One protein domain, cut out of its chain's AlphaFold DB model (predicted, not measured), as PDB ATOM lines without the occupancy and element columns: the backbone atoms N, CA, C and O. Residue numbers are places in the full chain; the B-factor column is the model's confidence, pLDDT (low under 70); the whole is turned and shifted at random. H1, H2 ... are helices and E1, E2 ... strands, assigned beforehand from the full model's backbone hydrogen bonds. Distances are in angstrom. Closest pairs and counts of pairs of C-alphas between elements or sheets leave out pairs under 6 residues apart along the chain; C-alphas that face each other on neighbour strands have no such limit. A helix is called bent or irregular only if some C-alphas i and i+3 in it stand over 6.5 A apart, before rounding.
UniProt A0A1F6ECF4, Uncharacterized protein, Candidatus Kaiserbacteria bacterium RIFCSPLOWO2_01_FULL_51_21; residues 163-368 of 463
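AT A GLANCE: This is residues 163 to 368 of the 463 residues of an uncharacterized protein of Candidatus Kaiserbacteria bacterium RIFCSPLOWO2_01_FULL_51_21 (UniProt A0A1F6ECF4). A long, twisted sheet of E1, E2, E3 and E7 makes a wall, with H2 and H5 packed on it and touching each other. The small sheet E5, E4, E6 with H3 lies towards one end and the helical hairpin of H6 and H7 beyond H5 towards the other, with a gap between them. The 206 printed residues include nine named helices and seven named strands, in the order E1 E2 E3 H1 H2 E4 E5 H3 E6 H4 H5 H6 H7 H8 E7 H9; neighbour strands are antiparallel and the class is mixed, helices and strands. The whole is compact, with a radius of gyration of the C-alphas of 18.6 A and spans of 54 by 46 by 31 A.

HOW THE PARTS SIT: In the branched sheet, E3, residues 183 to 194, has E1, residues 165 to 167, and E2, residues 170 to 176, on one side and E7, residues 342 to 354, on the other side. Within hydrogen-bond range are N 166 and O 192 for E1 and E3, 2.8 A, N 172 and O 186 for the hairpin E2 and E3, 2.9 A, and N 189 and O 348 for E3 and E7, 2.8 A. H5, residues 280 to 289, is over E7 at a height over the sheet of 8.5 A, slantwise at 34 degrees on the local plane. H2, residues 208 to 226, is on this sheet too; its closest C-alphas to E2 are Glu 217 and Leu 172, 6.7 A. H5 is the hub: it touches residues 216 to 223 of H2, closest C-alphas Leu 285 and Ala 219, 6.8 A, at a steep tilt of 48 degrees, opposite ways. It touches H7, residues 302 to 315, with closest C-alphas Arg 286 and Thr 315, 4.9 A, and H8, residues 336 to 340, with Asn 289 and Ile 336, 4.7 A. H6, residues 292 to 298, and H7 form a helical hairpin, C-alphas of Leu 298 and Trp 304 closest at 5.6 A. H1, residues 198 to 202, only just touches H8, with 3 pairs of C-alphas within 8 A. E4, residues 228 to 232, stands between E5, residues 238 to 240, and E6, residues 259 to 263; N 239 and O 230, 2.8 A, and N 229 and O 262, 2.8 A, are within hydrogen-bond range. E5, H3, residues 249 to 258, and E6 form a split strand-helix-strand unit, two strands running the same way with E4 between, its crossover right-handed. H4, residues 266 to 271, touches H9, residues 359 to 368, C-alphas of Ser 267 and Leu 365 closest at 6.9 A. O i to N i+4 pairs are within range throughout H1, H2, H3, H4, H6, H8 and H9, but 4 of 6 in H5 and 8 of 10 in H7.

IN THESE COORDINATES: E3 is 32.8 A long, E7 31.0 A, H2 27.3 A and H7 19.9 A; H7 is irregular, C-alphas 303 and 306 being 7.5 A apart. C-alpha 165 opens E1 at (248.605, 182.419, 220.235), and C-alpha 368 ends H9 at (284.237, 162.728, 230.841).

THE WHOLE: The C-alphas farthest apart, Lys 303 and Ala 367, are 58.3 A apart. The printed part has no cut; the one long link is H7 to H8, residues 316 to 335. Mean pLDDT of the printed part is 75.2, with 48 residues under 70, among them 197 to 211 and 315 to 334.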
ATOM      1  N   LEU A 163     242.631 182.885 221.263       40.25
ATOM      2  CA  LEU A 163     244.066 182.696 221.271       40.25
ATOM      3  C   LEU A 163     244.542 182.977 219.855       40.25
ATOM      4  O   LEU A 163     244.610 182.098 219.001       40.25
ATOM      5  N   PHE A 164     244.937 184.231 219.643       48.66
ATOM      6  CA  PHE A 164     245.889 184.561 218.595       48.66
ATOM      7  C   PHE A 164     247.063 183.605 218.658       48.66
ATOM      8  O   PHE A 164     247.520 183.184 217.612       48.66
ATOM      9  N   LEU A 165     247.473 183.248 219.876       54.78
ATOM     10  CA  LEU A 165     248.605 182.419 220.235       54.78
ATOM     11  C   LEU A 165     248.204 180.947 220.392       54.78
ATOM     12  O   LEU A 165     247.656 180.582 221.419       54.78
ATOM     13  N   VAL A 166     248.493 180.087 219.418       61.53
ATOM     14  CA  VAL A 166     248.219 178.643 219.500       61.53
ATOM     15  C   VAL A 166     249.455 177.923 220.056       61.53
ATOM     16  O   VAL A 166     250.408 177.722 219.298       61.53
ATOM     17  N   PRO A 167     249.495 177.540 221.351       66.88
ATOM     18  CA  PRO A 167     250.550 176.682 221.865       66.88
ATOM     19  C   PRO A 167     250.313 175.253 221.375       66.88
ATOM     20  O   PRO A 167     249.266 174.657 221.641       66.88
ATOM     21  N   ARG A 168     251.280 174.680 220.658       75.81
ATOM     22  CA  ARG A 168     251.168 173.303 220.165       75.81
ATOM     23  C   ARG A 168     252.491 172.572 220.321       75.81
ATOM     24  O   ARG A 168     253.432 172.941 219.636       75.81
ATOM     25  N   PRO A 169     252.588 171.540 221.173       81.50
ATOM     26  CA  PRO A 169     253.852 170.855 221.358       81.50
ATOM     27  C   PRO A 169     254.260 170.092 220.096       81.50
ATOM     28  O   PRO A 169     253.437 169.428 219.458       81.50
ATOM     29  N   VAL A 170     255.546 170.175 219.773       83.69
ATOM     30  CA  VAL A 170     256.180 169.486 218.648       83.69
ATOM     31  C   VAL A 170     257.308 168.633 219.208       83.69
ATOM     32  O   VAL A 170     258.217 169.150 219.855       83.69
ATOM     33  N   TYR A 171     257.215 167.325 218.986       87.88
ATOM     34  CA  TYR A 171     258.261 166.367 219.325       87.88
ATOM     35  C   TYR A 171     259.007 165.989 218.055       87.88
ATOM     36  O   TYR A 171     258.375 165.581 217.080       87.88
ATOM     37  N   LEU A 172     260.327 166.131 218.092       87.12
ATOM     38  CA  LEU A 172     261.234 165.746 217.022       87.12
ATOM     39  C   LEU A 172     262.124 164.615 217.537       87.12
ATOM     40  O   LEU A 172     262.794 164.768 218.560       87.12
ATOM     41  N   GLU A 173     262.098 163.478 216.848       88.31
ATOM     42  CA  GLU A 173     262.861 162.278 217.205       88.31
ATOM     43  C   GLU A 173     264.166 162.222 216.407       88.31
ATOM     44  O   GLU A 173     264.162 162.457 215.201       88.31
ATOM     45  N   GLY A 174     265.271 161.873 217.066       86.31
ATOM     46  CA  GLY A 174     266.523 161.516 216.400       86.31
ATOM     47  C   GLY A 174     267.215 162.664 215.661       86.31
ATOM     48  O   GLY A 174     267.874 162.425 214.651       86.31
ATOM     49  N   MET A 175     267.093 163.902 216.147       87.19
ATOM     50  CA  MET A 175     267.763 165.057 215.547       87.19
ATOM     51  C   MET A 175     269.279 164.888 215.623       87.19
ATOM     52  O   MET A 175     269.846 164.810 216.712       87.19
ATOM     53  N   GLN A 176     269.926 164.818 214.461       82.31
ATOM     54  CA  GLN A 176     271.351 164.525 214.348       82.31
ATOM     55  C   GLN A 176     272.201 165.794 214.464       82.31
ATOM     56  O   GLN A 176     271.978 166.770 213.749       82.31
ATOM     57  N   LEU A 177     273.213 165.755 215.327       84.62
ATOM     58  CA  LEU A 177     274.218 166.800 215.477       84.62
ATOM     59  C   LEU A 177     275.348 166.577 214.462       84.62
ATOM     60  O   LEU A 177     275.951 165.504 214.410       84.62
ATOM     61  N   ALA A 178     275.644 167.585 213.639       78.56
ATOM     62  CA  ALA A 178     276.568 167.437 212.510       78.56
ATOM     63  C   ALA A 178     278.032 167.182 212.905       78.56
ATOM     64  O   ALA A 178     278.798 166.648 212.106       78.56
ATOM     65  N   GLY A 179     278.445 167.573 214.113       80.06
ATOM     66  CA  GLY A 179     279.839 167.470 214.544       80.06
ATOM     67  C   GLY A 179     280.286 166.049 214.889       80.06
ATOM     68  O   GLY A 179     281.449 165.714 214.685       80.06
ATOM     69  N   ASP A 180     279.387 165.215 215.413       80.50
ATOM     70  CA  ASP A 180     279.713 163.870 215.905       80.50
ATOM     71  C   ASP A 180     278.651 162.808 215.578       80.50
ATOM     72  O   ASP A 180     278.757 161.673 216.040       80.50
ATOM     73  N   ASN A 181     277.644 163.151 214.764       77.88
ATOM     74  CA  ASN A 181     276.524 162.284 214.383       77.88
ATOM     75  C   ASN A 181     275.698 161.753 215.562       77.88
ATOM     76  O   ASN A 181     274.907 160.822 215.399       77.88
ATOM     77  N   SER A 182     275.868 162.342 216.743       83.69
ATOM     78  CA  SER A 182     275.039 162.053 217.902       83.69
ATOM     79  C   SER A 182     273.599 162.503 217.647       83.69
ATOM     80  O   SER A 182     273.349 163.417 216.860       83.69
ATOM     81  N   GLN A 183     272.636 161.845 218.286       86.69
ATOM     82  CA  GLN A 183     271.217 162.126 218.104       86.69
ATOM     83  C   GLN A 183     270.549 162.531 219.418       86.69
ATOM     84  O   GLN A 183     270.781 161.937 220.477       86.69
ATOM     85  N   VAL A 184     269.671 163.526 219.328       87.62
ATOM     86  CA  VAL A 184     268.871 164.043 220.441       87.62
ATOM     87  C   VAL A 184     267.395 164.079 220.065       87.62
ATOM     88  O   VAL A 184     267.032 164.391 218.934       87.62
ATOM     89  N   ASN A 185     266.527 163.778 221.023       90.06
ATOM     90  CA  ASN A 185     265.098 164.010 220.881       90.06
ATOM     91  C   ASN A 185     264.756 165.342 221.538       90.06
ATOM     92  O   ASN A 185     265.248 165.656 222.626       90.06
ATOM     93  N   LEU A 186     263.892 166.114 220.894       88.19
ATOM     94  CA  LEU A 186     263.569 167.471 221.316       88.19
ATOM     95  C   LEU A 186     262.062 167.626 221.460       88.19
ATOM     96  O   LEU A 186     261.297 167.213 220.589       88.19
ATOM     97  N   LEU A 187     261.638 168.263 222.549       87.12
ATOM     98  CA  LEU A 187     260.258 168.670 222.753       87.12
ATOM     99  C   LEU A 187     260.193 170.183 222.815       87.12
ATOM    100  O   LEU A 187     260.720 170.815 223.730       87.12
ATOM    101  N   PHE A 188     259.486 170.761 221.859       84.88
ATOM    102  CA  PHE A 188     259.260 172.190 221.786       84.88
ATOM    103  C   PHE A 188     257.811 172.529 222.088       84.88
ATOM    104  O   PHE A 188     256.899 171.762 221.786       84.88
ATOM    105  N   LEU A 189     257.603 173.727 222.622       82.94
ATOM    106  CA  LEU A 189     256.313 174.388 222.700       82.94
ATOM    107  C   LEU A 189     256.385 175.680 221.879       82.94
ATOM    108  O   LEU A 189     256.683 176.745 222.427       82.94
ATOM    109  N   PRO A 190     256.183 175.598 220.556       78.88
ATOM    110  CA  PRO A 190     255.960 176.774 219.740       78.88
ATOM    111  C   PRO A 190     254.625 177.435 220.080       78.88
ATOM    112  O   PRO A 190     253.623 176.773 220.368       78.88
ATOM    113  N   ILE A 191     254.628 178.759 219.996       77.00
ATOM    114  CA  ILE A 191     253.461 179.617 220.135       77.00
ATOM    115  C   ILE A 191     253.293 180.381 218.823       77.00
ATOM    116  O   ILE A 191     254.150 181.186 218.451       77.00
ATOM    117  N   TYR A 192     252.183 180.141 218.125       76.50
ATOM    118  CA  TYR A 192     251.906 180.762 216.825       76.50
ATOM    119  C   TYR A 192     250.881 181.865 216.922       76.50
ATOM    120  O   TYR A 192     249.857 181.645 217.542       76.50
ATOM    121  N   ARG A 193     251.081 182.975 216.213       76.06
ATOM    122  CA  ARG A 193     250.086 184.025 216.017       76.06
ATOM    123  C   ARG A 193     249.432 183.961 214.649       76.06
ATOM    124  O   ARG A 193     250.147 183.950 213.655       76.06
ATOM    125  N   GLN A 194     248.104 184.002 214.570       75.31
ATOM    126  CA  GLN A 194     247.421 184.245 213.293       75.31
ATOM    127  C   GLN A 194     247.678 185.688 212.816       75.31
ATOM    128  O   GLN A 194     247.440 186.637 213.560       75.31
ATOM    129  N   ILE A 195     248.166 185.846 211.583       78.06
ATOM    130  CA  ILE A 195     248.537 187.134 210.966       78.06
ATOM    131  C   ILE A 195     247.676 187.452 209.748       78.06
ATOM    132  O   ILE A 195     247.243 188.589 209.587       78.06
ATOM    133  N   ILE A 196     247.423 186.463 208.887       76.31
ATOM    134  CA  ILE A 196     246.621 186.632 207.669       76.31
ATOM    135  C   ILE A 196     245.373 185.778 207.839       76.31
ATOM    136  O   ILE A 196     245.392 184.590 207.528       76.31
ATOM    137  N   PRO A 197     244.281 186.332 208.370       65.69
ATOM    138  CA  PRO A 197     243.183 185.511 208.850       65.69
ATOM    139  C   PRO A 197     242.330 184.905 207.728       65.69
ATOM    140  O   PRO A 197     241.649 183.912 207.957       65.69
ATOM    141  N   ALA A 198     242.424 185.423 206.500       60.47
ATOM    142  CA  ALA A 198     241.788 184.809 205.338       60.47
ATOM    143  C   ALA A 198     242.451 183.470 204.935       60.47
ATOM    144  O   ALA A 198     241.757 182.526 204.576       60.47
ATOM    145  N   LEU A 199     243.776 183.325 205.022       60.19
ATOM    146  CA  LEU A 199     244.461 182.122 204.517       60.19
ATOM    147  C   LEU A 199     244.074 180.821 205.258       60.19
ATOM    148  O   LEU A 199     243.705 179.858 204.579       60.19
ATOM    149  N   PRO A 200     244.070 180.769 206.608       53.66
ATOM    150  CA  PRO A 200     243.686 179.572 207.358       53.66
ATOM    151  C   PRO A 200     242.242 179.127 207.117       53.66
ATOM    152  O   PRO A 200     241.945 177.944 207.237       53.66
ATOM    153  N   VAL A 201     241.349 180.067 206.788       46.69
ATOM    154  CA  VAL A 201     239.907 179.817 206.636       46.69
ATOM    155  C   VAL A 201     239.561 179.284 205.241       46.69
ATOM    156  O   VAL A 201     238.592 178.542 205.107       46.69
ATOM    157  N   TYR A 202     240.346 179.611 204.204       43.31
ATOM    158  CA  TYR A 202     239.982 179.303 202.812       43.31
ATOM    159  C   TYR A 202     240.864 178.268 202.100       43.31
ATOM    160  O   TYR A 202     240.392 177.672 201.133       43.31
ATOM    161  N   TYR A 203     242.120 178.042 202.514       38.53
ATOM    162  CA  TYR A 203     243.100 177.421 201.603       38.53
ATOM    163  C   TYR A 203     243.625 176.029 201.946       38.53
ATOM    164  O   TYR A 203     244.235 175.394 201.086       38.53
ATOM    165  N   LEU A 204     243.400 175.490 203.141       38.06
ATOM    166  CA  LEU A 204     244.047 174.226 203.500       38.06
ATOM    167  C   LEU A 204     243.147 173.024 203.217       38.06
ATOM    168  O   LEU A 204     242.454 172.495 204.079       38.06
ATOM    169  N   LYS A 205     243.216 172.551 201.969       32.03
ATOM    170  CA  LYS A 205     242.801 171.193 201.607       32.03
ATOM    171  C   LYS A 205     243.839 170.208 202.174       32.03
ATOM    172  O   LYS A 205     244.801 169.862 201.496       32.03
ATOM    173  N   GLY A 206     243.689 169.813 203.441       42.94
ATOM    174  CA  GLY A 206     244.589 168.882 204.140       42.94
ATOM    175  C   GLY A 206     244.834 169.251 205.606       42.94
ATOM    176  O   GLY A 206     244.315 170.247 206.100       42.94
ATOM    177  N   ASP A 207     245.635 168.448 206.313       54.88
ATOM    178  CA  ASP A 207     245.996 168.722 207.709       54.88
ATOM    179  C   ASP A 207     247.086 169.806 207.785       54.88
ATOM    180  O   ASP A 207     248.282 169.520 207.679       54.88
ATOM    181  N   PHE A 208     246.651 171.061 207.949       62.06
ATOM    182  CA  PHE A 208     247.484 172.249 208.192       62.06
ATOM    183  C   PHE A 208     248.680 171.958 209.107       62.06
ATOM    184  O   PHE A 208     249.829 172.291 208.817       62.06
ATOM    185  N   PHE A 209     248.381 171.293 210.214       67.38
ATOM    186  CA  PHE A 209     249.297 171.040 211.301       67.38
ATOM    187  C   PHE A 209     250.394 170.037 210.948       67.38
ATOM    188  O   PHE A 209     251.505 170.150 211.459       67.38
ATOM    189  N   THR A 210     250.116 169.105 210.039       67.69
ATOM    190  CA  THR A 210     251.121 168.166 209.527       67.69
ATOM    191  C   THR A 210     252.139 168.884 208.638       67.69
ATOM    192  O   THR A 210     253.340 168.661 208.766       67.69
ATOM    193  N   GLN A 211     251.688 169.800 207.771       66.75
ATOM    194  CA  GLN A 211     252.598 170.585 206.924       66.75
ATOM    195  C   GLN A 211     253.442 171.568 207.739       66.75
ATOM    196  O   GLN A 211     254.602 171.811 207.408       66.75
ATOM    197  N   LEU A 212     252.862 172.124 208.804       72.88
ATOM    198  CA  LEU A 212     253.571 172.987 209.739       72.88
ATOM    199  C   LEU A 212     254.607 172.211 210.571       72.88
ATOM    200  O   LEU A 212     255.726 172.687 210.713       72.88
ATOM    201  N   ASP A 213     254.272 171.018 211.078       75.31
ATOM    202  CA  ASP A 213     255.220 170.166 211.819       75.31
ATOM    203  C   ASP A 213     256.432 169.815 210.940       75.31
ATOM    204  O   ASP A 213     257.573 170.017 211.354       75.31
ATOM    205  N   ALA A 214     256.185 169.407 209.689       73.94
ATOM    206  CA  ALA A 214     257.237 169.096 208.719       73.94
ATOM    207  C   ALA A 214     258.141 170.304 208.406       73.94
ATOM    208  O   ALA A 214     259.331 170.147 208.143       73.94
ATOM    209  N   ALA A 215     257.593 171.522 208.450       75.12
ATOM    210  CA  ALA A 215     258.363 172.750 208.275       75.12
ATOM    211  C   ALA A 215     259.404 172.959 209.370       75.12
ATOM    212  O   ALA A 215     260.540 173.341 209.101       75.12
ATOM    213  N   ILE A 216     258.965 172.761 210.612       78.62
ATOM    214  CA  ILE A 216     259.778 172.970 211.805       78.62
ATOM    215  C   ILE A 216     260.853 171.902 211.851       78.62
ATOM    216  O   ILE A 216     262.011 172.223 212.082       78.62
ATOM    217  N   GLU A 217     260.478 170.652 211.580       80.62
ATOM    218  CA  GLU A 217     261.416 169.542 211.471       80.62
ATOM    219  C   GLU A 217     262.503 169.841 210.432       80.62
ATOM    220  O   GLU A 217     263.684 169.808 210.767       80.62
ATOM    221  N   ALA A 218     262.123 170.227 209.208       75.56
ATOM    222  CA  ALA A 218     263.080 170.555 208.151       75.56
ATOM    223  C   ALA A 218     264.043 171.677 208.565       75.56
ATOM    224  O   ALA A 218     265.252 171.552 208.394       75.56
ATOM    225  N   ALA A 219     263.530 172.745 209.170       77.12
ATOM    226  CA  ALA A 219     264.372 173.845 209.613       77.12
ATOM    227  C   ALA A 219     265.255 173.498 210.817       77.12
ATOM    228  O   ALA A 219     266.326 174.073 210.983       77.12
ATOM    229  N   MET A 220     264.834 172.556 211.660       80.88
ATOM    230  CA  MET A 220     265.690 172.031 212.718       80.88
ATOM    231  C   MET A 220     266.805 171.165 212.165       80.88
ATOM    232  O   MET A 220     267.939 171.293 212.620       80.88
ATOM    233  N   VAL A 221     266.526 170.351 211.147       78.31
ATOM    234  CA  VAL A 221     267.571 169.615 210.428       78.31
ATOM    235  C   VAL A 221     268.587 170.594 209.837       78.31
ATOM    236  O   VAL A 221     269.785 170.429 210.057       78.31
ATOM    237  N   ASP A 222     268.119 171.650 209.169       74.00
ATOM    238  CA  ASP A 222     268.992 172.673 208.586       74.00
ATOM    239  C   ASP A 222     269.812 173.406 209.658       74.00
ATOM    240  O   ASP A 222     271.022 173.581 209.495       74.00
ATOM    241  N   PHE A 223     269.195 173.782 210.783       81.31
ATOM    242  CA  PHE A 223     269.897 174.377 211.921       81.31
ATOM    243  C   PHE A 223     271.029 173.470 212.409       81.31
ATOM    244  O   PHE A 223     272.178 173.893 212.429       81.31
ATOM    245  N   PHE A 224     270.753 172.210 212.753       80.88
ATOM    246  CA  PHE A 224     271.792 171.318 213.281       80.88
ATOM    247  C   PHE A 224     272.875 170.970 212.252       80.88
ATOM    248  O   PHE A 224     274.019 170.718 212.639       80.88
ATOM    249  N   ALA A 225     272.542 170.998 210.961       74.88
ATOM    250  CA  ALA A 225     273.489 170.780 209.875       74.88
ATOM    251  C   ALA A 225     274.421 171.978 209.628       74.88
ATOM    252  O   ALA A 225     275.560 171.794 209.198       74.88
ATOM    253  N   THR A 226     273.946 173.203 209.862       75.50
ATOM    254  CA  THR A 226     274.647 174.432 209.446       75.50
ATOM    255  C   THR A 226     275.161 175.281 210.601       75.50
ATOM    256  O   THR A 226     276.064 176.094 210.402       75.50
ATOM    257  N   HIS A 227     274.620 175.104 211.806       82.69
ATOM    258  CA  HIS A 227     274.958 175.926 212.958       82.69
ATOM    259  C   HIS A 227     276.392 175.668 213.418       82.69
ATOM    260  O   HIS A 227     276.790 174.537 213.721       82.69
ATOM    261  N   GLN A 228     277.167 176.749 213.482       85.56
ATOM    262  CA  GLN A 228     278.555 176.735 213.920       85.56
ATOM    263  C   GLN A 228     278.691 177.472 215.244       85.56
ATOM    264  O   GLN A 228     278.292 178.631 215.375       85.56
ATOM    265  N   VAL A 229     279.302 176.797 216.209       87.88
ATOM    266  CA  VAL A 229     279.679 177.364 217.503       87.88
ATOM    267  C   VAL A 229     281.115 177.873 217.438       87.88
ATOM    268  O   VAL A 229     281.926 177.392 216.638       87.88
ATOM    269  N   ALA A 230     281.446 178.844 218.285       90.38
ATOM    270  CA  ALA A 230     282.824 179.293 218.429       90.38
ATOM    271  C   ALA A 230     283.552 178.414 219.444       90.38
ATOM    272  O   ALA A 230     283.091 178.250 220.576       90.38
ATOM    273  N   VAL A 231     284.712 177.894 219.054       91.62
ATOM    274  CA  VAL A 231     285.601 177.114 219.921       91.62
ATOM    275  C   VAL A 231     286.929 177.846 220.045       91.62
ATOM    276  O   VAL A 231     287.451 178.362 219.057       91.62
ATOM    277  N   ASP A 232     287.472 177.930 221.258       92.38
ATOM    278  CA  ASP A 232     288.802 178.500 221.479       92.38
ATOM    279  C   ASP A 232     289.875 177.560 220.905       92.38
ATOM    280  O   ASP A 232     289.876 176.354 221.160       92.38
ATOM    281  N   LYS A 233     290.780 178.101 220.089       91.38
ATOM    282  CA  LYS A 233     291.786 177.323 219.359       91.38
ATOM    283  C   LYS A 233     292.809 176.662 220.269       91.38
ATOM    284  O   LYS A 233     293.303 175.592 219.917       91.38
ATOM    285  N   GLU A 234     293.151 177.299 221.386       87.94
ATOM    286  CA  GLU A 234     294.185 176.809 222.296       87.94
ATOM    287  C   GLU A 234     293.616 175.738 223.218       87.94
ATOM    288  O   GLU A 234     294.203 174.668 223.368       87.94
ATOM    289  N   THR A 235     292.449 176.001 223.808       86.00
ATOM    290  CA  THR A 235     291.850 175.088 224.791       86.00
ATOM    291  C   THR A 235     290.935 174.041 224.162       86.00
ATOM    292  O   THR A 235     290.600 173.057 224.822       86.00
ATOM    293  N   LYS A 236     290.515 174.238 222.905       84.00
ATOM    294  CA  LYS A 236     289.492 173.435 222.213       84.00
ATOM    295  C   LYS A 236     288.159 173.384 222.967       84.00
ATOM    296  O   LYS A 236     287.391 172.435 222.823       84.00
ATOM    297  N   GLN A 237     287.879 174.403 223.780       85.44
ATOM    298  CA  GLN A 237     286.652 174.504 224.567       85.44
ATOM    299  C   GLN A 237     285.615 175.404 223.894       85.44
ATOM    300  O   GLN A 237     285.952 176.373 223.212       85.44
ATOM    301  N   PHE A 238     284.341 175.083 224.132       86.19
ATOM    302  CA  PHE A 238     283.201 175.910 223.747       86.19
ATOM    303  C   PHE A 238     283.364 177.335 224.291       86.19
ATOM    304  O   PHE A 238     283.545 177.520 225.494       86.19
ATOM    305  N   ALA A 239     283.297 178.325 223.404       87.56
ATOM    306  CA  ALA A 239     283.484 179.730 223.740       87.56
ATOM    307  C   ALA A 239     282.203 180.556 223.573       87.56
ATOM    308  O   ALA A 239     281.952 181.450 224.379       87.56
ATOM    309  N   ALA A 240     281.403 180.285 222.536       86.62
ATOM    310  CA  ALA A 240     280.147 180.994 222.299       86.62
ATOM    311  C   ALA A 240     279.157 180.176 221.462       86.62
ATOM    312  O   ALA A 240     279.557 179.377 220.611       86.62
ATOM    313  N   ASP A 241     277.865 180.474 221.648       83.88
ATOM    314  CA  ASP A 241     276.746 179.848 220.930       83.88
ATOM    315  C   ASP A 241     276.846 180.002 219.405       83.88
ATOM    316  O   ASP A 241     276.338 179.151 218.685       83.88
ATOM    317  N   PHE A 242     277.496 181.061 218.909       84.31
ATOM    318  CA  PHE A 242     277.681 181.331 217.484       84.31
ATOM    319  C   PHE A 242     279.142 181.634 217.162       84.31
ATOM    320  O   PHE A 242     279.804 182.403 217.867       84.31
ATOM    321  N   TYR A 243     279.616 181.099 216.041       85.56
ATOM    322  CA  TYR A 243     280.804 181.610 215.371       85.56
ATOM    323  C   TYR A 243     280.436 182.840 214.528       85.56
ATOM    324  O   TYR A 243     280.086 182.721 213.356       85.56
ATOM    325  N   ASP A 244     280.502 184.023 215.140       86.00
ATOM    326  CA  ASP A 244     280.174 185.300 214.496       86.00
ATOM    327  C   ASP A 244     281.386 186.249 214.531       86.00
ATOM    328  O   ASP A 244     281.564 187.018 215.483       86.00
ATOM    329  N   PRO A 245     282.302 186.151 213.549       86.56
ATOM    330  CA  PRO A 245     283.448 187.041 213.485       86.56
ATOM    331  C   PRO A 245     282.994 188.488 213.212       86.56
ATOM    332  O   PRO A 245     282.217 188.719 212.283       86.56
ATOM    333  N   PRO A 246     283.517 189.486 213.953       87.81
ATOM    334  CA  PRO A 246     283.135 190.885 213.774       87.81
ATOM    335  C   PRO A 246     283.465 191.396 212.365       87.81
ATOM    336  O   PRO A 246     284.344 190.870 211.677       87.81
ATOM    337  N   GLN A 247     282.758 192.443 211.928       87.38
ATOM    338  CA  GLN A 247     282.920 192.997 210.578       87.38
ATOM    339  C   GLN A 247     284.227 193.775 210.390       87.38
ATOM    340  O   GLN A 247     284.760 193.805 209.283       87.38
ATOM    341  N   ASP A 248     284.750 194.389 211.453       93.25
ATOM    342  CA  ASP A 248     286.024 195.105 211.406       93.25
ATOM    343  C   ASP A 248     287.187 194.135 211.132       93.25
ATOM    344  O   ASP A 248     287.365 193.148 211.840       93.25
ATOM    345  N   GLU A 249     288.009 194.416 210.116       92.06
ATOM    346  CA  GLU A 249     289.113 193.543 209.677       92.06
ATOM    347  C   GLU A 249     290.128 193.246 210.795       92.06
ATOM    348  O   GLU A 249     290.644 192.127 210.900       92.06
ATOM    349  N   LYS A 250     290.433 194.230 211.649       93.31
ATOM    350  CA  LYS A 250     291.431 194.077 212.713       93.31
ATOM    351  C   LYS A 250     290.877 193.209 213.836       93.31
ATOM    352  O   LYS A 250     291.565 192.295 214.304       93.31
ATOM    353  N   GLU A 251     289.637 193.459 214.244       91.31
ATOM    354  CA  GLU A 251     288.943 192.639 215.234       91.31
ATOM    355  C   GLU A 251     288.665 191.234 214.711       91.31
ATOM    356  O   GLU A 251     288.891 190.269 215.438       91.31
ATOM    357  N   LYS A 252     288.298 191.091 213.437       91.00
ATOM    358  CA  LYS A 252     288.107 189.804 212.763       91.00
ATOM    359  C   LYS A 252     289.371 188.964 212.806       91.00
ATOM    360  O   LYS A 252     289.320 187.804 213.199       91.00
ATOM    361  N   ARG A 253     290.531 189.544 212.474       92.00
ATOM    362  CA  ARG A 253     291.824 188.843 212.573       92.00
ATOM    363  C   ARG A 253     292.135 188.429 214.008       92.00
ATOM    364  O   ARG A 253     292.642 187.331 214.218       92.00
ATOM    365  N   LYS A 254     291.842 189.275 215.000       92.31
ATOM    366  CA  LYS A 254     292.026 188.936 216.423       92.31
ATOM    367  C   LYS A 254     291.082 187.811 216.858       92.31
ATOM    368  O   LYS A 254     291.524 186.880 217.524       92.31
ATOM    369  N   TYR A 255     289.823 187.869 216.437       92.25
ATOM    370  CA  TYR A 255     288.811 186.850 216.688       92.25
ATOM    371  C   TYR A 255     289.223 185.514 216.067       92.25
ATOM    372  O   TYR A 255     289.335 184.527 216.777       92.25
ATOM    373  N   MET A 256     289.582 185.497 214.782       92.19
ATOM    374  CA  MET A 256     290.030 184.297 214.063       92.19
ATOM    375  C   MET A 256     291.368 183.739 214.562       92.19
ATOM    376  O   MET A 256     291.666 182.569 214.331       92.19
ATOM    377  N   LYS A 257     292.205 184.543 215.231       93.56
ATOM    378  CA  LYS A 257     293.403 184.037 215.919       93.56
ATOM    379  C   LYS A 257     293.054 183.238 217.170       93.56
ATOM    380  O   LYS A 257     293.762 182.286 217.465       93.56
ATOM    381  N   ARG A 258     291.987 183.618 217.874       93.19
ATOM    382  CA  ARG A 258     291.571 182.991 219.132       93.19
ATOM    383  C   ARG A 258     290.535 181.887 218.941       93.19
ATOM    384  O   ARG A 258     290.598 180.882 219.631       93.19
ATOM    385  N   PHE A 259     289.610 182.057 218.004       94.94
ATOM    386  CA  PHE A 259     288.460 181.181 217.825       94.94
ATOM    387  C   PHE A 259     288.441 180.533 216.441       94.94
ATOM    388  O   PHE A 259     288.848 181.130 215.438       94.94
ATOM    389  N   GLU A 260     287.926 179.312 216.382       92.62
ATOM    390  CA  GLU A 260     287.625 178.576 215.155       92.62
ATOM    391  C   GLU A 260     286.156 178.138 215.124       92.62
ATOM    392  O   GLU A 260     285.548 177.962 216.186       92.62
ATOM    393  N   PRO A 261     285.570 177.991 213.923       91.75
ATOM    394  CA  PRO A 261     284.235 177.437 213.793       91.75
ATOM    395  C   PRO A 261     284.263 175.936 214.080       91.75
ATOM    396  O   PRO A 261     285.153 175.220 213.618       91.75
ATOM    397  N   SER A 262     283.255 175.448 214.794       89.00
ATOM    398  CA  SER A 262     283.016 174.019 214.980       89.00
ATOM    399  C   SER A 262     281.532 173.712 214.836       89.00
ATOM    400  O   SER A 262     280.689 174.517 215.229       89.00
ATOM    401  N   PHE A 263     281.197 172.554 214.270       87.44
ATOM    402  CA  PHE A 263     279.812 172.094 214.230       87.44
ATOM    403  C   PHE A 263     279.322 171.712 215.633       87.44
ATOM    404  O   PHE A 263     280.108 171.417 216.543       87.44
ATOM    405  N   LEU A 264     278.002 171.710 215.820       85.50
ATOM    406  CA  LEU A 264     277.394 171.209 217.050       85.50
ATOM    407  C   LEU A 264     277.770 169.736 217.248       85.50
ATOM    408  O   LEU A 264     277.433 168.887 216.428       85.50
ATOM    409  N   THR A 265     278.478 169.461 218.338       85.56
ATOM    410  CA  THR A 265     278.682 168.117 218.887       85.56
ATOM    411  C   THR A 265     277.758 167.941 220.083       85.56
ATOM    412  O   THR A 265     277.223 168.923 220.607       85.56
ATOM    413  N   TYR A 266     277.627 166.719 220.584       83.81
ATOM    414  CA  TYR A 266     276.853 166.447 221.789       83.81
ATOM    415  C   TYR A 266     277.351 167.251 222.997       83.81
ATOM    416  O   TYR A 266     276.559 167.808 223.751       83.81
ATOM    417  N   SER A 267     278.671 167.400 223.155       82.25
ATOM    418  CA  SER A 267     279.232 168.200 224.257       82.25
ATOM    419  C   SER A 267     278.975 169.702 224.090       82.25
ATOM    420  O   SER A 267     278.718 170.399 225.068       82.25
ATOM    421  N   HIS A 268     278.978 170.217 222.855       86.44
ATOM    422  CA  HIS A 268     278.570 171.599 222.583       86.44
ATOM    423  C   HIS A 268     277.086 171.812 222.895       86.44
ATOM    424  O   HIS A 268     276.728 172.849 223.443       86.44
ATOM    425  N   TRP A 269     276.239 170.826 222.588       85.75
ATOM    426  CA  TRP A 269     274.811 170.868 222.895       85.75
ATOM    427  C   TRP A 269     274.544 170.976 224.401       85.75
ATOM    428  O   TRP A 269     273.761 171.828 224.812       85.75
ATOM    429  N   LEU A 270     275.251 170.196 225.229       80.50
ATOM    430  CA  LEU A 270     275.151 170.278 226.696       80.50
ATOM    431  C   LEU A 270     275.518 171.666 227.243       80.50
ATOM    432  O   LEU A 270     274.964 172.104 228.250       80.50
ATOM    433  N   LYS A 271     276.443 172.358 226.570       78.25
ATOM    434  CA  LYS A 271     276.938 173.686 226.955       78.25
ATOM    435  C   LYS A 271     276.174 174.842 226.330       78.25
ATOM    436  O   LYS A 271     276.464 175.984 226.679       78.25
ATOM    437  N   LEU A 272     275.245 174.583 225.410       78.56
ATOM    438  CA  LEU A 272     274.533 175.632 224.693       78.56
ATOM    439  C   LEU A 272     273.699 176.449 225.692       78.56
ATOM    440  O   LEU A 272     272.646 176.025 226.173       78.56
ATOM    441  N   THR A 273     274.190 177.635 226.039       58.41
ATOM    442  CA  THR A 273     273.605 178.476 227.080       58.41
ATOM    443  C   THR A 273     272.443 179.283 226.523       58.41
ATOM    444  O   THR A 273     272.595 180.483 226.349       58.41
ATOM    445  N   ARG A 274     271.292 178.654 226.239       60.31
ATOM    446  CA  ARG A 274     269.944 179.278 226.184       60.31
ATOM    447  C   ARG A 274     268.896 178.271 225.704       60.31
ATOM    448  O   ARG A 274     268.833 177.958 224.517       60.31
ATOM    449  N   SER A 275     267.983 177.873 226.586       55.75
ATOM    450  CA  SER A 275     266.634 177.449 226.200       55.75
ATOM    451  C   SER A 275     265.664 178.610 226.444       55.75
ATOM    452  O   SER A 275     265.808 179.362 227.406       55.75
ATOM    453  N   GLY A 276     264.687 178.788 225.552       57.19
ATOM    454  CA  GLY A 276     263.683 179.851 225.666       57.19
ATOM    455  C   GLY A 276     263.972 181.083 224.808       57.19
ATOM    456  O   GLY A 276     264.663 180.991 223.789       57.19
ATOM    457  N   GLU A 277     263.387 182.215 225.209       59.28
ATOM    458  CA  GLU A 277     263.353 183.424 224.388       59.28
ATOM    459  C   GLU A 277     264.761 183.958 224.062       59.28
ATOM    460  O   GLU A 277     265.597 184.143 224.946       59.28
ATOM    461  N   LYS A 278     265.003 184.254 222.781       67.81
ATOM    462  CA  LYS A 278     266.263 184.669 222.146       67.81
ATOM    463  C   LYS A 278     267.329 183.574 222.037       67.81
ATOM    464  O   LYS A 278     268.489 183.909 221.780       67.81
ATOM    465  N   SER A 279     266.974 182.299 222.203       76.00
ATOM    466  CA  SER A 279     267.892 181.182 221.925       76.00
ATOM    467  C   SER A 279     268.302 181.133 220.441       76.00
ATOM    468  O   SER A 279     267.536 181.584 219.586       76.00
ATOM    469  N   PRO A 280     269.479 180.567 220.101       76.75
ATOM    470  CA  PRO A 280     269.908 180.398 218.709       76.75
ATOM    471  C   PRO A 280     268.871 179.690 217.831       76.75
ATOM    472  O   PRO A 280     268.583 180.118 216.716       76.75
ATOM    473  N   ILE A 281     268.263 178.640 218.388       78.56
ATOM    474  CA  ILE A 281     267.219 177.826 217.762       78.56
ATOM    475  C   ILE A 281     266.000 178.683 217.430       78.56
ATOM    476  O   ILE A 281     265.475 178.632 216.321       78.56
ATOM    477  N   GLU A 282     265.543 179.485 218.391       77.88
ATOM    478  CA  GLU A 282     264.396 180.353 218.180       77.88
ATOM    479  C   GLU A 282     264.697 181.456 217.164       77.88
ATOM    480  O   GLU A 282     263.867 181.704 216.294       77.88
ATOM    481  N   GLN A 283     265.864 182.102 217.244       76.06
ATOM    482  CA  GLN A 283     266.272 183.118 216.268       76.06
ATOM    483  C   GLN A 283     266.291 182.532 214.850       76.06
ATOM    484  O   GLN A 283     265.762 183.140 213.920       76.06
ATOM    485  N   HIS A 284     266.816 181.312 214.695       76.69
ATOM    486  CA  HIS A 284     266.818 180.609 213.418       76.69
ATOM    487  C   HIS A 284     265.395 180.283 212.941       76.69
ATOM    488  O   HIS A 284     265.029 180.616 211.815       76.69
ATOM    489  N   LEU A 285     264.547 179.701 213.792       76.44
ATOM    490  CA  LEU A 285     263.181 179.329 213.412       76.44
ATOM    491  C   LEU A 285     262.275 180.540 213.146       76.44
ATOM    492  O   LEU A 285     261.420 180.474 212.263       76.44
ATOM    493  N   ARG A 286     262.474 181.670 213.836       77.00
ATOM    494  CA  ARG A 286     261.759 182.922 213.540       77.00
ATOM    495  C   ARG A 286     262.105 183.467 212.155       77.00
ATOM    496  O   ARG A 286     261.234 184.074 211.538       77.00
ATOM    497  N   SER A 287     263.296 183.190 211.617       73.56
ATOM    498  CA  SER A 287     263.655 183.573 210.240       73.56
ATOM    499  C   SER A 287     262.815 182.865 209.165       73.56
ATOM    500  O   SER A 287     262.698 183.367 208.050       73.56
ATOM    501  N   LEU A 288     262.147 181.751 209.496       73.38
ATOM    502  CA  LEU A 288     261.224 181.068 208.583       73.38
ATOM    503  C   LEU A 288     259.901 181.806 208.394       73.38
ATOM    504  O   LEU A 288     259.157 181.483 207.465       73.38
ATOM    505  N   ASN A 289     259.564 182.745 209.284       81.06
ATOM    506  CA  ASN A 289     258.285 183.451 209.240       81.06
ATOM    507  C   ASN A 289     258.066 184.127 207.881       81.06
ATOM    508  O   ASN A 289     256.957 184.082 207.360       81.06
ATOM    509  N   ALA A 290     259.117 184.664 207.268       79.62
ATOM    510  CA  ALA A 290     259.086 185.174 205.905       79.62
ATOM    511  C   ALA A 290     260.410 184.850 205.210       79.62
ATOM    512  O   ALA A 290     261.477 185.050 205.785       79.62
ATOM    513  N   SER A 291     260.351 184.348 203.975       74.38
ATOM    514  CA  SER A 291     261.573 184.075 203.216       74.38
ATOM    515  C   SER A 291     262.288 185.378 202.851       74.38
ATOM    516  O   SER A 291     261.665 186.432 202.702       74.38
ATOM    517  N   ARG A 292     263.609 185.318 202.643       72.62
ATOM    518  CA  ARG A 292     264.374 186.478 202.164       72.62
ATOM    519  C   ARG A 292     263.816 187.033 200.849       72.62
ATOM    520  O   ARG A 292     263.698 188.240 200.711       72.62
ATOM    521  N   GLY A 293     263.409 186.158 199.926       72.50
ATOM    522  CA  GLY A 293     262.787 186.574 198.664       72.50
ATOM    523  C   GLY A 293     261.479 187.343 198.872       72.50
ATOM    524  O   GLY A 293     261.241 188.335 198.188       72.50
ATOM    525  N   TYR A 294     260.668 186.947 199.859       77.06
ATOM    526  CA  TYR A 294     259.476 187.701 200.247       77.06
ATOM    527  C   TYR A 294     259.846 189.083 200.812       77.06
ATOM    528  O   TYR A 294     259.245 190.088 200.446       77.06
ATOM    529  N   TYR A 295     260.891 189.169 201.636       75.88
ATOM    530  CA  TYR A 295     261.402 190.447 202.145       75.88
ATOM    531  C   TYR A 295     261.962 191.373 201.066       75.88
ATOM    532  O   TYR A 295     261.718 192.580 201.111       75.88
ATOM    533  N   ASP A 296     262.700 190.825 200.103       75.56
ATOM    534  CA  ASP A 296     263.264 191.590 198.993       75.56
ATOM    535  C   ASP A 296     262.138 192.197 198.131       75.56
ATOM    536  O   ASP A 296     262.239 193.351 197.715       75.56
ATOM    537  N   GLN A 297     261.017 191.482 197.953       76.44
ATOM    538  CA  GLN A 297     259.815 192.014 197.292       76.44
ATOM    539  C   GLN A 297     259.173 193.174 198.070       76.44
ATOM    540  O   GLN A 297     258.747 194.154 197.461       76.44
ATOM    541  N   LEU A 298     259.141 193.106 199.406       76.75
ATOM    542  CA  LEU A 298     258.621 194.192 200.252       76.75
ATOM    543  C   LEU A 298     259.539 195.422 200.266       76.75
ATOM    544  O   LEU A 298     259.066 196.548 200.402       76.75
ATOM    545  N   GLY A 299     260.856 195.223 200.148       68.94
ATOM    546  CA  GLY A 299     261.862 196.283 200.233       68.94
ATOM    547  C   GLY A 299     261.888 197.259 199.051       68.94
ATOM    548  O   GLY A 299     262.518 198.309 199.169       68.94
ATOM    549  N   GLY A 300     261.219 196.930 197.942       68.75
ATOM    550  CA  GLY A 300     261.228 197.724 196.710       68.75
ATOM    551  C   GLY A 300     260.269 198.918 196.676       68.75
ATOM    552  O   GLY A 300     260.429 199.780 195.816       68.75
ATOM    553  N   ASP A 301     259.293 199.010 197.588       75.69
ATOM    554  CA  ASP A 301     258.254 200.049 197.539       75.69
ATOM    555  C   ASP A 301     257.915 200.590 198.934       75.69
ATOM    556  O   ASP A 301     257.773 199.851 199.913       75.69
ATOM    557  N   ALA A 302     257.742 201.909 199.022       79.69
ATOM    558  CA  ALA A 302     257.382 202.601 200.251       79.69
ATOM    559  C   ALA A 302     256.024 202.153 200.815       79.69
ATOM    560  O   ALA A 302     255.834 202.236 202.031       79.69
ATOM    561  N   LYS A 303     255.105 201.647 199.977       83.94
ATOM    562  CA  LYS A 303     253.775 201.205 200.433       83.94
ATOM    563  C   LYS A 303     253.819 200.029 201.411       83.94
ATOM    564  O   LYS A 303     252.934 199.914 202.249       83.94
ATOM    565  N   TRP A 304     254.848 199.179 201.352       83.75
ATOM    566  CA  TRP A 304     254.959 197.991 202.208       83.75
ATOM    567  C   TRP A 304     255.850 198.190 203.437       83.75
ATOM    568  O   TRP A 304     256.140 197.228 204.148       83.75
ATOM    569  N   ARG A 305     256.272 199.429 203.721       83.12
ATOM    570  CA  ARG A 305     257.150 199.732 204.861       83.12
ATOM    571  C   ARG A 305     256.552 199.273 206.194       83.12
ATOM    572  O   ARG A 305     257.241 198.619 206.962       83.12
ATOM    573  N   GLU A 306     255.263 199.527 206.418       81.31
ATOM    574  CA  GLU A 306     254.561 199.113 207.643       81.31
ATOM    575  C   GLU A 306     254.527 197.584 207.807       81.31
ATOM    576  O   GLU A 306     254.754 197.069 208.901       81.31
ATOM    577  N   LEU A 307     254.303 196.843 206.713       81.75
ATOM    578  CA  LEU A 307     254.350 195.378 206.728       81.75
ATOM    579  C   LEU A 307     255.759 194.876 207.042       81.75
ATOM    580  O   LEU A 307     255.919 193.958 207.841       81.75
ATOM    581  N   LYS A 308     256.777 195.478 206.430       83.06
ATOM    582  CA  LYS A 308     258.173 195.116 206.667       83.06
ATOM    583  C   LYS A 308     258.565 195.339 208.129       83.06
ATOM    584  O   LYS A 308     259.056 194.408 208.756       83.06
ATOM    585  N   ASP A 309     258.266 196.513 208.682       82.75
ATOM    586  CA  ASP A 309     258.560 196.841 210.081       82.75
ATOM    587  C   ASP A 309     257.832 195.884 211.041       82.75
ATOM    588  O   ASP A 309     258.396 195.431 212.039       82.75
ATOM    589  N   TYR A 310     256.586 195.518 210.726       80.50
ATOM    590  CA  TYR A 310     255.823 194.539 211.499       80.50
ATOM    591  C   TYR A 310     256.405 193.118 211.414       80.50
ATOM    592  O   TYR A 310     256.457 192.404 212.420       80.50
ATOM    593  N   LEU A 311     256.868 192.695 210.235       79.88
ATOM    594  CA  LEU A 311     257.546 191.410 210.061       79.88
ATOM    595  C   LEU A 311     258.899 191.386 210.774       79.88
ATOM    596  O   LEU A 311     259.222 190.372 211.378       79.88
ATOM    597  N   ASP A 312     259.638 192.495 210.791       79.62
ATOM    598  CA  ASP A 312     260.910 192.618 211.513       79.62
ATOM    599  C   ASP A 312     260.726 192.473 213.032       79.62
ATOM    600  O   ASP A 312     261.530 191.824 213.709       79.62
ATOM    601  N   GLN A 313     259.615 192.988 213.572       78.81
ATOM    602  CA  GLN A 313     259.219 192.731 214.963       78.81
ATOM    603  C   GLN A 313     258.901 191.252 215.220       78.81
ATOM    604  O   GLN A 313     259.051 190.773 216.339       78.81
ATOM    605  N   LEU A 314     258.440 190.517 214.209       74.88
ATOM    606  CA  LEU A 314     258.120 189.094 214.315       74.88
ATOM    607  C   LEU A 314     259.351 188.193 214.160       74.88
ATOM    608  O   LEU A 314     259.440 187.158 214.825       74.88
ATOM    609  N   THR A 315     260.289 188.565 213.293       69.12
ATOM    610  CA  THR A 315     261.429 187.732 212.890       69.12
ATOM    611  C   THR A 315     262.672 187.909 213.762       69.12
ATOM    612  O   THR A 315     263.545 187.053 213.675       69.12
ATOM    613  N   HIS A 316     262.746 188.925 214.642       62.78
ATOM    614  CA  HIS A 316     263.857 189.186 215.587       62.78
ATOM    615  C   HIS A 316     265.236 188.705 215.092       62.78
ATOM    616  O   HIS A 316     265.903 187.905 215.748       62.78
ATOM    617  N   GLY A 317     265.682 189.174 213.930       51.91
ATOM    618  CA  GLY A 317     266.985 188.760 213.427       51.91
ATOM    619  C   GLY A 317     267.250 189.181 211.995       51.91
ATOM    620  O   GLY A 317     266.353 189.240 211.162       51.91
ATOM    621  N   LYS A 318     268.523 189.465 211.707       53.06
ATOM    622  CA  LYS A 318     269.028 189.558 210.335       53.06
ATOM    623  C   LYS A 318     269.078 188.138 209.767       53.06
ATOM    624  O   LYS A 318     269.559 187.244 210.456       53.06
ATOM    625  N   PHE A 319     268.631 187.939 208.525       53.25
ATOM    626  CA  PHE A 319     268.815 186.678 207.799       53.25
ATOM    627  C   PHE A 319     270.275 186.220 207.902       53.25
ATOM    628  O   PHE A 319     271.173 186.895 207.393       53.25
ATOM    629  N   SER A 320     270.520 185.113 208.603       46.06
ATOM    630  CA  SER A 320     271.865 184.589 208.823       46.06
ATOM    631  C   SER A 320     272.405 184.008 207.519       46.06
ATOM    632  O   SER A 320     271.976 182.929 207.133       46.06
ATOM    633  N   SER A 321     273.349 184.714 206.888       45.06
ATOM    634  CA  SER A 321     274.162 184.281 205.737       45.06
ATOM    635  C   SER A 321     273.390 183.776 204.493       45.06
ATOM    636  O   SER A 321     272.223 183.398 204.548       45.06
ATOM    637  N   PRO A 322     273.982 183.836 203.286       44.53
ATOM    638  CA  PRO A 322     273.339 183.284 202.096       44.53
ATOM    639  C   PRO A 322     273.130 181.771 202.257       44.53
ATOM    640  O   PRO A 322     274.079 181.042 202.535       44.53
ATOM    641  N   ILE A 323     271.891 181.307 202.062       42.44
ATOM    642  CA  ILE A 323     271.576 179.877 201.973       42.44
ATOM    643  C   ILE A 323     272.362 179.320 200.775       42.44
ATOM    644  O   ILE A 323     272.209 179.859 199.673       42.44
ATOM    645  N   PRO A 324     273.198 178.279 200.945       38.38
ATOM    646  CA  PRO A 324     273.917 177.665 199.838       38.38
ATOM    647  C   PRO A 324     272.939 177.235 198.741       38.38
ATOM    648  O   PRO A 324     271.991 176.475 198.976       38.38
ATOM    649  N   THR A 325     273.159 177.748 197.534       36.81
ATOM    650  CA  THR A 325     272.388 177.435 196.330       36.81
ATOM    651  C   THR A 325     272.491 175.935 196.050       36.81
ATOM    652  O   THR A 325     273.504 175.447 195.564       36.81
ATOM    653  N   GLY A 326     271.448 175.191 196.423       41.72
ATOM    654  CA  GLY A 326     271.369 173.733 196.273       41.72
ATOM    655  C   GLY A 326     270.618 173.033 197.410       41.72
ATOM    656  O   GLY A 326     269.885 172.086 197.149       41.72
ATOM    657  N   GLN A 327     270.714 173.536 198.647       40.91
ATOM    658  CA  GLN A 327     269.960 173.013 199.806       40.91
ATOM    659  C   GLN A 327     268.662 173.793 200.085       40.91
ATOM    660  O   GLN A 327     267.744 173.274 200.715       40.91
ATOM    661  N   ALA A 328     268.523 174.995 199.509       40.09
ATOM    662  CA  ALA A 328     267.345 175.863 199.617       40.09
ATOM    663  C   ALA A 328     266.018 175.250 199.109       40.09
ATOM    664  O   ALA A 328     264.955 175.816 199.346       40.09
ATOM    665  N   ALA A 329     266.050 174.101 198.427       35.28
ATOM    666  CA  ALA A 329     264.863 173.465 197.854       35.28
ATOM    667  C   ALA A 329     263.895 172.858 198.895       35.28
ATOM    668  O   ALA A 329     262.771 172.514 198.537       35.28
ATOM    669  N   LYS A 330     264.296 172.733 200.171       46.12
ATOM    670  CA  LYS A 330     263.402 172.313 201.270       46.12
ATOM    671  C   LYS A 330     262.807 173.473 202.077       46.12
ATOM    672  O   LYS A 330     261.841 173.262 202.809       46.12
ATOM    673  N   VAL A 331     263.327 174.691 201.918       49.31
ATOM    674  CA  VAL A 331     262.788 175.890 202.571       49.31
ATOM    675  C   VAL A 331     261.524 176.313 201.831       49.31
ATOM    676  O   VAL A 331     261.477 176.319 200.601       49.31
ATOM    677  N   MET A 332     260.464 176.654 202.566       56.03
ATOM    678  CA  MET A 332     259.225 177.081 201.922       56.03
ATOM    679  C   MET A 332     259.470 178.328 201.071       56.03
ATOM    680  O   MET A 332     259.962 179.318 201.614       56.03
ATOM    681  N   PRO A 333     259.085 178.328 199.783       57.47
ATOM    682  CA  PRO A 333     259.478 179.368 198.831       57.47
ATOM    683  C   PRO A 333     259.092 180.799 199.264       57.47
ATOM    684  O   PRO A 333     259.773 181.755 198.895       57.47
ATOM    685  N   SER A 334     258.071 180.959 200.118       65.75
ATOM    686  CA  SER A 334     257.625 182.249 200.666       65.75
ATOM    687  C   SER A 334     257.745 182.398 202.201       65.75
ATOM    688  O   SER A 334     257.662 183.511 202.710       65.75
ATOM    689  N   GLY A 335     258.024 181.327 202.957       73.94
ATOM    690  CA  GLY A 335     258.020 181.316 204.435       73.94
ATOM    691  C   GLY A 335     256.673 180.918 205.070       73.94
ATOM    692  O   GLY A 335     255.694 180.656 204.370       73.94
ATOM    693  N   ILE A 336     256.617 180.838 206.405       76.56
ATOM    694  CA  ILE A 336     255.447 180.354 207.168       76.56
ATOM    695  C   ILE A 336     254.272 181.343 207.093       76.56
ATOM    696  O   ILE A 336     253.138 180.919 206.855       76.56
ATOM    697  N   ILE A 337     254.517 182.650 207.246       81.06
ATOM    698  CA  ILE A 337     253.459 183.671 207.231       81.06
ATOM    699  C   ILE A 337     252.781 183.721 205.863       81.06
ATOM    700  O   ILE A 337     251.561 183.562 205.828       81.06
ATOM    701  N   PRO A 338     253.498 183.877 204.734       76.88
ATOM    702  CA  PRO A 338     252.830 183.965 203.442       76.88
ATOM    703  C   PRO A 338     252.144 182.657 203.053       76.88
ATOM    704  O   PRO A 338     251.119 182.687 202.385       76.88
ATOM    705  N   ARG A 339     252.665 181.497 203.467       74.94
ATOM    706  CA  ARG A 339     252.067 180.212 203.085       74.94
ATOM    707  C   ARG A 339     250.860 179.821 203.931       74.94
ATOM    708  O   ARG A 339     249.921 179.230 203.405       74.94
ATOM    709  N   PHE A 340     250.884 180.115 205.228       73.12
ATOM    710  CA  PHE A 340     249.870 179.613 206.157       73.12
ATOM    711  C   PHE A 340     249.103 180.693 206.909       73.12
ATOM    712  O   PHE A 340     248.133 180.382 207.591       73.12
ATOM    713  N   GLY A 341     249.527 181.950 206.836       77.06
ATOM    714  CA  GLY A 341     248.925 183.041 207.593       77.06
ATOM    715  C   GLY A 341     249.207 183.000 209.096       77.06
ATOM    716  O   GLY A 341     248.518 183.700 209.839       77.06
ATOM    717  N   PHE A 342     250.204 182.230 209.549       77.56
ATOM    718  CA  PHE A 342     250.659 182.171 210.945       77.56
ATOM    719  C   PHE A 342     252.111 182.634 211.080       77.56
ATOM    720  O   PHE A 342     252.942 182.329 210.233       77.56
ATOM    721  N   ALA A 343     252.428 183.318 212.176       80.44
ATOM    722  CA  ALA A 343     253.791 183.641 212.585       80.44
ATOM    723  C   ALA A 343     254.175 182.845 213.830       80.44
ATOM    724  O   ALA A 343     253.415 182.810 214.794       80.44
ATOM    725  N   LEU A 344     255.371 182.267 213.863       80.38
ATOM    726  CA  LEU A 344     255.986 181.795 215.096       80.38
ATOM    727  C   LEU A 344     256.343 183.013 215.962       80.38
ATOM    728  O   LEU A 344     257.195 183.815 215.579       80.38
ATOM    729  N   VAL A 345     255.668 183.165 217.103       77.19
ATOM    730  CA  VAL A 345     255.877 184.276 218.048       77.19
ATOM    731  C   VAL A 345     256.884 183.926 219.118       77.19
ATOM    732  O   VAL A 345     257.605 184.803 219.568       77.19
ATOM    733  N   SER A 346     256.911 182.674 219.555       76.25
ATOM    734  CA  SER A 346     257.869 182.191 220.539       76.25
ATOM    735  C   SER A 346     258.081 180.704 220.327       76.25
ATOM    736  O   SER A 346     257.164 179.990 219.909       76.25
ATOM    737  N   LEU A 347     259.289 180.239 220.608       78.94
ATOM    738  CA  LEU A 347     259.618 178.825 220.615       78.94
ATOM    739  C   LEU A 347     260.384 178.504 221.886       78.94
ATOM    740  O   LEU A 347     261.515 178.945 222.083       78.94
ATOM    741  N   ARG A 348     259.780 177.671 222.727       80.00
ATOM    742  CA  ARG A 348     260.419 177.192 223.944       80.00
ATOM    743  C   ARG A 348     260.843 175.741 223.777       80.00
ATOM    744  O   ARG A 348     259.994 174.893 223.522       80.00
ATOM    745  N   LEU A 349     262.128 175.447 223.978       83.44
ATOM    746  CA  LEU A 349     262.564 174.081 224.275       83.44
ATOM    747  C   LEU A 349     262.006 173.723 225.658       83.44
ATOM    748  O   LEU A 349     262.352 174.363 226.652       83.44
ATOM    749  N   VAL A 350     261.073 172.779 225.691       82.25
ATOM    750  CA  VAL A 350     260.429 172.306 226.920       82.25
ATOM    751  C   VAL A 350     261.379 171.377 227.645       82.25
ATOM    752  O   VAL A 350     261.629 171.563 228.830       82.25
ATOM    753  N   ASP A 351     261.885 170.386 226.919       83.50
ATOM    754  CA  ASP A 351     262.793 169.377 227.433       83.50
ATOM    755  C   ASP A 351     263.485 168.672 226.254       83.50
ATOM    756  O   ASP A 351     263.054 168.796 225.099       83.50
ATOM    757  N   TRP A 352     264.557 167.947 226.538       87.50
ATOM    758  CA  TRP A 352     265.283 167.146 225.562       87.50
ATOM    759  C   TRP A 352     265.739 165.837 226.204       87.50
ATOM    760  O   TRP A 352     265.970 165.762 227.407       87.50
ATOM    761  N   GLU A 353     265.875 164.791 225.398       86.69
ATOM    762  CA  GLU A 353     266.405 163.508 225.858       86.69
ATOM    763  C   GLU A 353     267.429 162.962 224.863       86.69
ATOM    764  O   GLU A 353     267.441 163.302 223.677       86.69
ATOM    765  N   GLN A 354     268.311 162.100 225.359       85.44
ATOM    766  CA  GLN A 354     269.241 161.355 224.520       85.44
ATOM    767  C   GLN A 354     268.464 160.392 223.630       85.44
ATOM    768  O   GLN A 354     267.614 159.646 224.120       85.44
ATOM    769  N   HIS A 355     268.784 160.351 222.338       88.44
ATOM    770  CA  HIS A 355     268.237 159.302 221.490       88.44
ATOM    771  C   HIS A 355     268.834 157.947 221.891       88.44
ATOM    772  O   HIS A 355     270.023 157.852 222.205       88.44
ATOM    773  N   LYS A 356     268.019 156.887 221.831       85.81
ATOM    774  CA  LYS A 356     268.378 155.493 222.163       85.81
ATOM    775  C   LYS A 356     269.709 155.035 221.552       85.81
ATOM    776  O   LYS A 356     270.496 154.381 222.233       85.81
ATOM    777  N   ASP A 357     270.004 155.459 220.326       80.12
ATOM    778  CA  ASP A 357     271.215 155.051 219.600       80.12
ATOM    779  C   ASP A 357     272.478 155.792 220.074       80.12
ATOM    780  O   ASP A 357     273.600 155.378 219.797       80.12
ATOM    781  N   THR A 358     272.310 156.881 220.827       82.56
ATOM    782  CA  THR A 358     273.389 157.764 221.295       82.56
ATOM    783  C   THR A 358     273.611 157.679 222.808       82.56
ATOM    784  O   THR A 358     274.618 158.177 223.301       82.56
ATOM    785  N   VAL A 359     272.740 156.994 223.561       80.50
ATOM    786  CA  VAL A 359     272.787 156.941 225.039       80.50
ATOM    787  C   VAL A 359     274.170 156.560 225.575       80.50
ATOM    788  O   VAL A 359     274.677 157.211 226.481       80.50
ATOM    789  N   LYS A 360     274.831 155.548 224.998       79.56
ATOM    790  CA  LYS A 360     276.165 155.119 225.460       79.56
ATOM    791  C   LYS A 360     277.239 156.186 225.239       79.56
ATOM    792  O   LYS A 360     278.072 156.410 226.114       79.56
ATOM    793  N   LEU A 361     277.214 156.848 224.080       76.00
ATOM    794  CA  LEU A 361     278.132 157.943 223.765       76.00
ATOM    795  C   LEU A 361     277.878 159.129 224.697       76.00
ATOM    796  O   LEU A 361     278.811 159.681 225.268       76.00
ATOM    797  N   ALA A 362     276.612 159.484 224.883       71.31
ATOM    798  CA  ALA A 362     276.202 160.573 225.747       71.31
ATOM    799  C   ALA A 362     276.574 160.326 227.218       71.31
ATOM    800  O   ALA A 362     277.087 161.231 227.867       71.31
ATOM    801  N   GLN A 363     276.399 159.102 227.725       77.50
ATOM    802  CA  GLN A 363     276.859 158.703 229.059       77.50
ATOM    803  C   GLN A 363     278.382 158.820 229.195       77.50
ATOM    804  O   GLN A 363     278.861 159.359 230.188       77.50
ATOM    805  N   ALA A 364     279.143 158.372 228.192       77.81
ATOM    806  CA  ALA A 364     280.601 158.482 228.202       77.81
ATOM    807  C   ALA A 364     281.080 159.945 228.152       77.81
ATOM    808  O   ALA A 364     282.010 160.319 228.864       77.81
ATOM    809  N   LEU A 365     280.436 160.790 227.339       75.94
ATOM    810  CA  LEU A 365     280.750 162.218 227.253       75.94
ATOM    811  C   LEU A 365     280.383 162.962 228.537       75.94
ATOM    812  O   LEU A 365     281.181 163.768 229.007       75.94
ATOM    813  N   LEU A 366     279.229 162.652 229.127       72.19
ATOM    814  CA  LEU A 366     278.817 163.212 230.410       72.19
ATOM    815  C   LEU A 366     279.790 162.806 231.525       72.19
ATOM    816  O   LEU A 366     280.200 163.657 232.307       72.19
ATOM    817  N   ALA A 367     280.211 161.537 231.574       76.81
ATOM    818  CA  ALA A 367     281.204 161.064 232.539       76.81
ATOM    819  C   ALA A 367     282.541 161.806 232.385       76.81
ATOM    820  O   ALA A 367     283.068 162.338 233.361       76.81
ATOM    821  N   LYS A 368     283.035 161.940 231.148       78.75
ATOM    822  CA  LYS A 368     284.237 162.728 230.841       78.75
ATOM    823  C   LYS A 368     284.098 164.186 231.287       78.75
ATOM    824  O   LYS A 368     285.051 164.781 231.780       78.75
TER     825      LYS A 368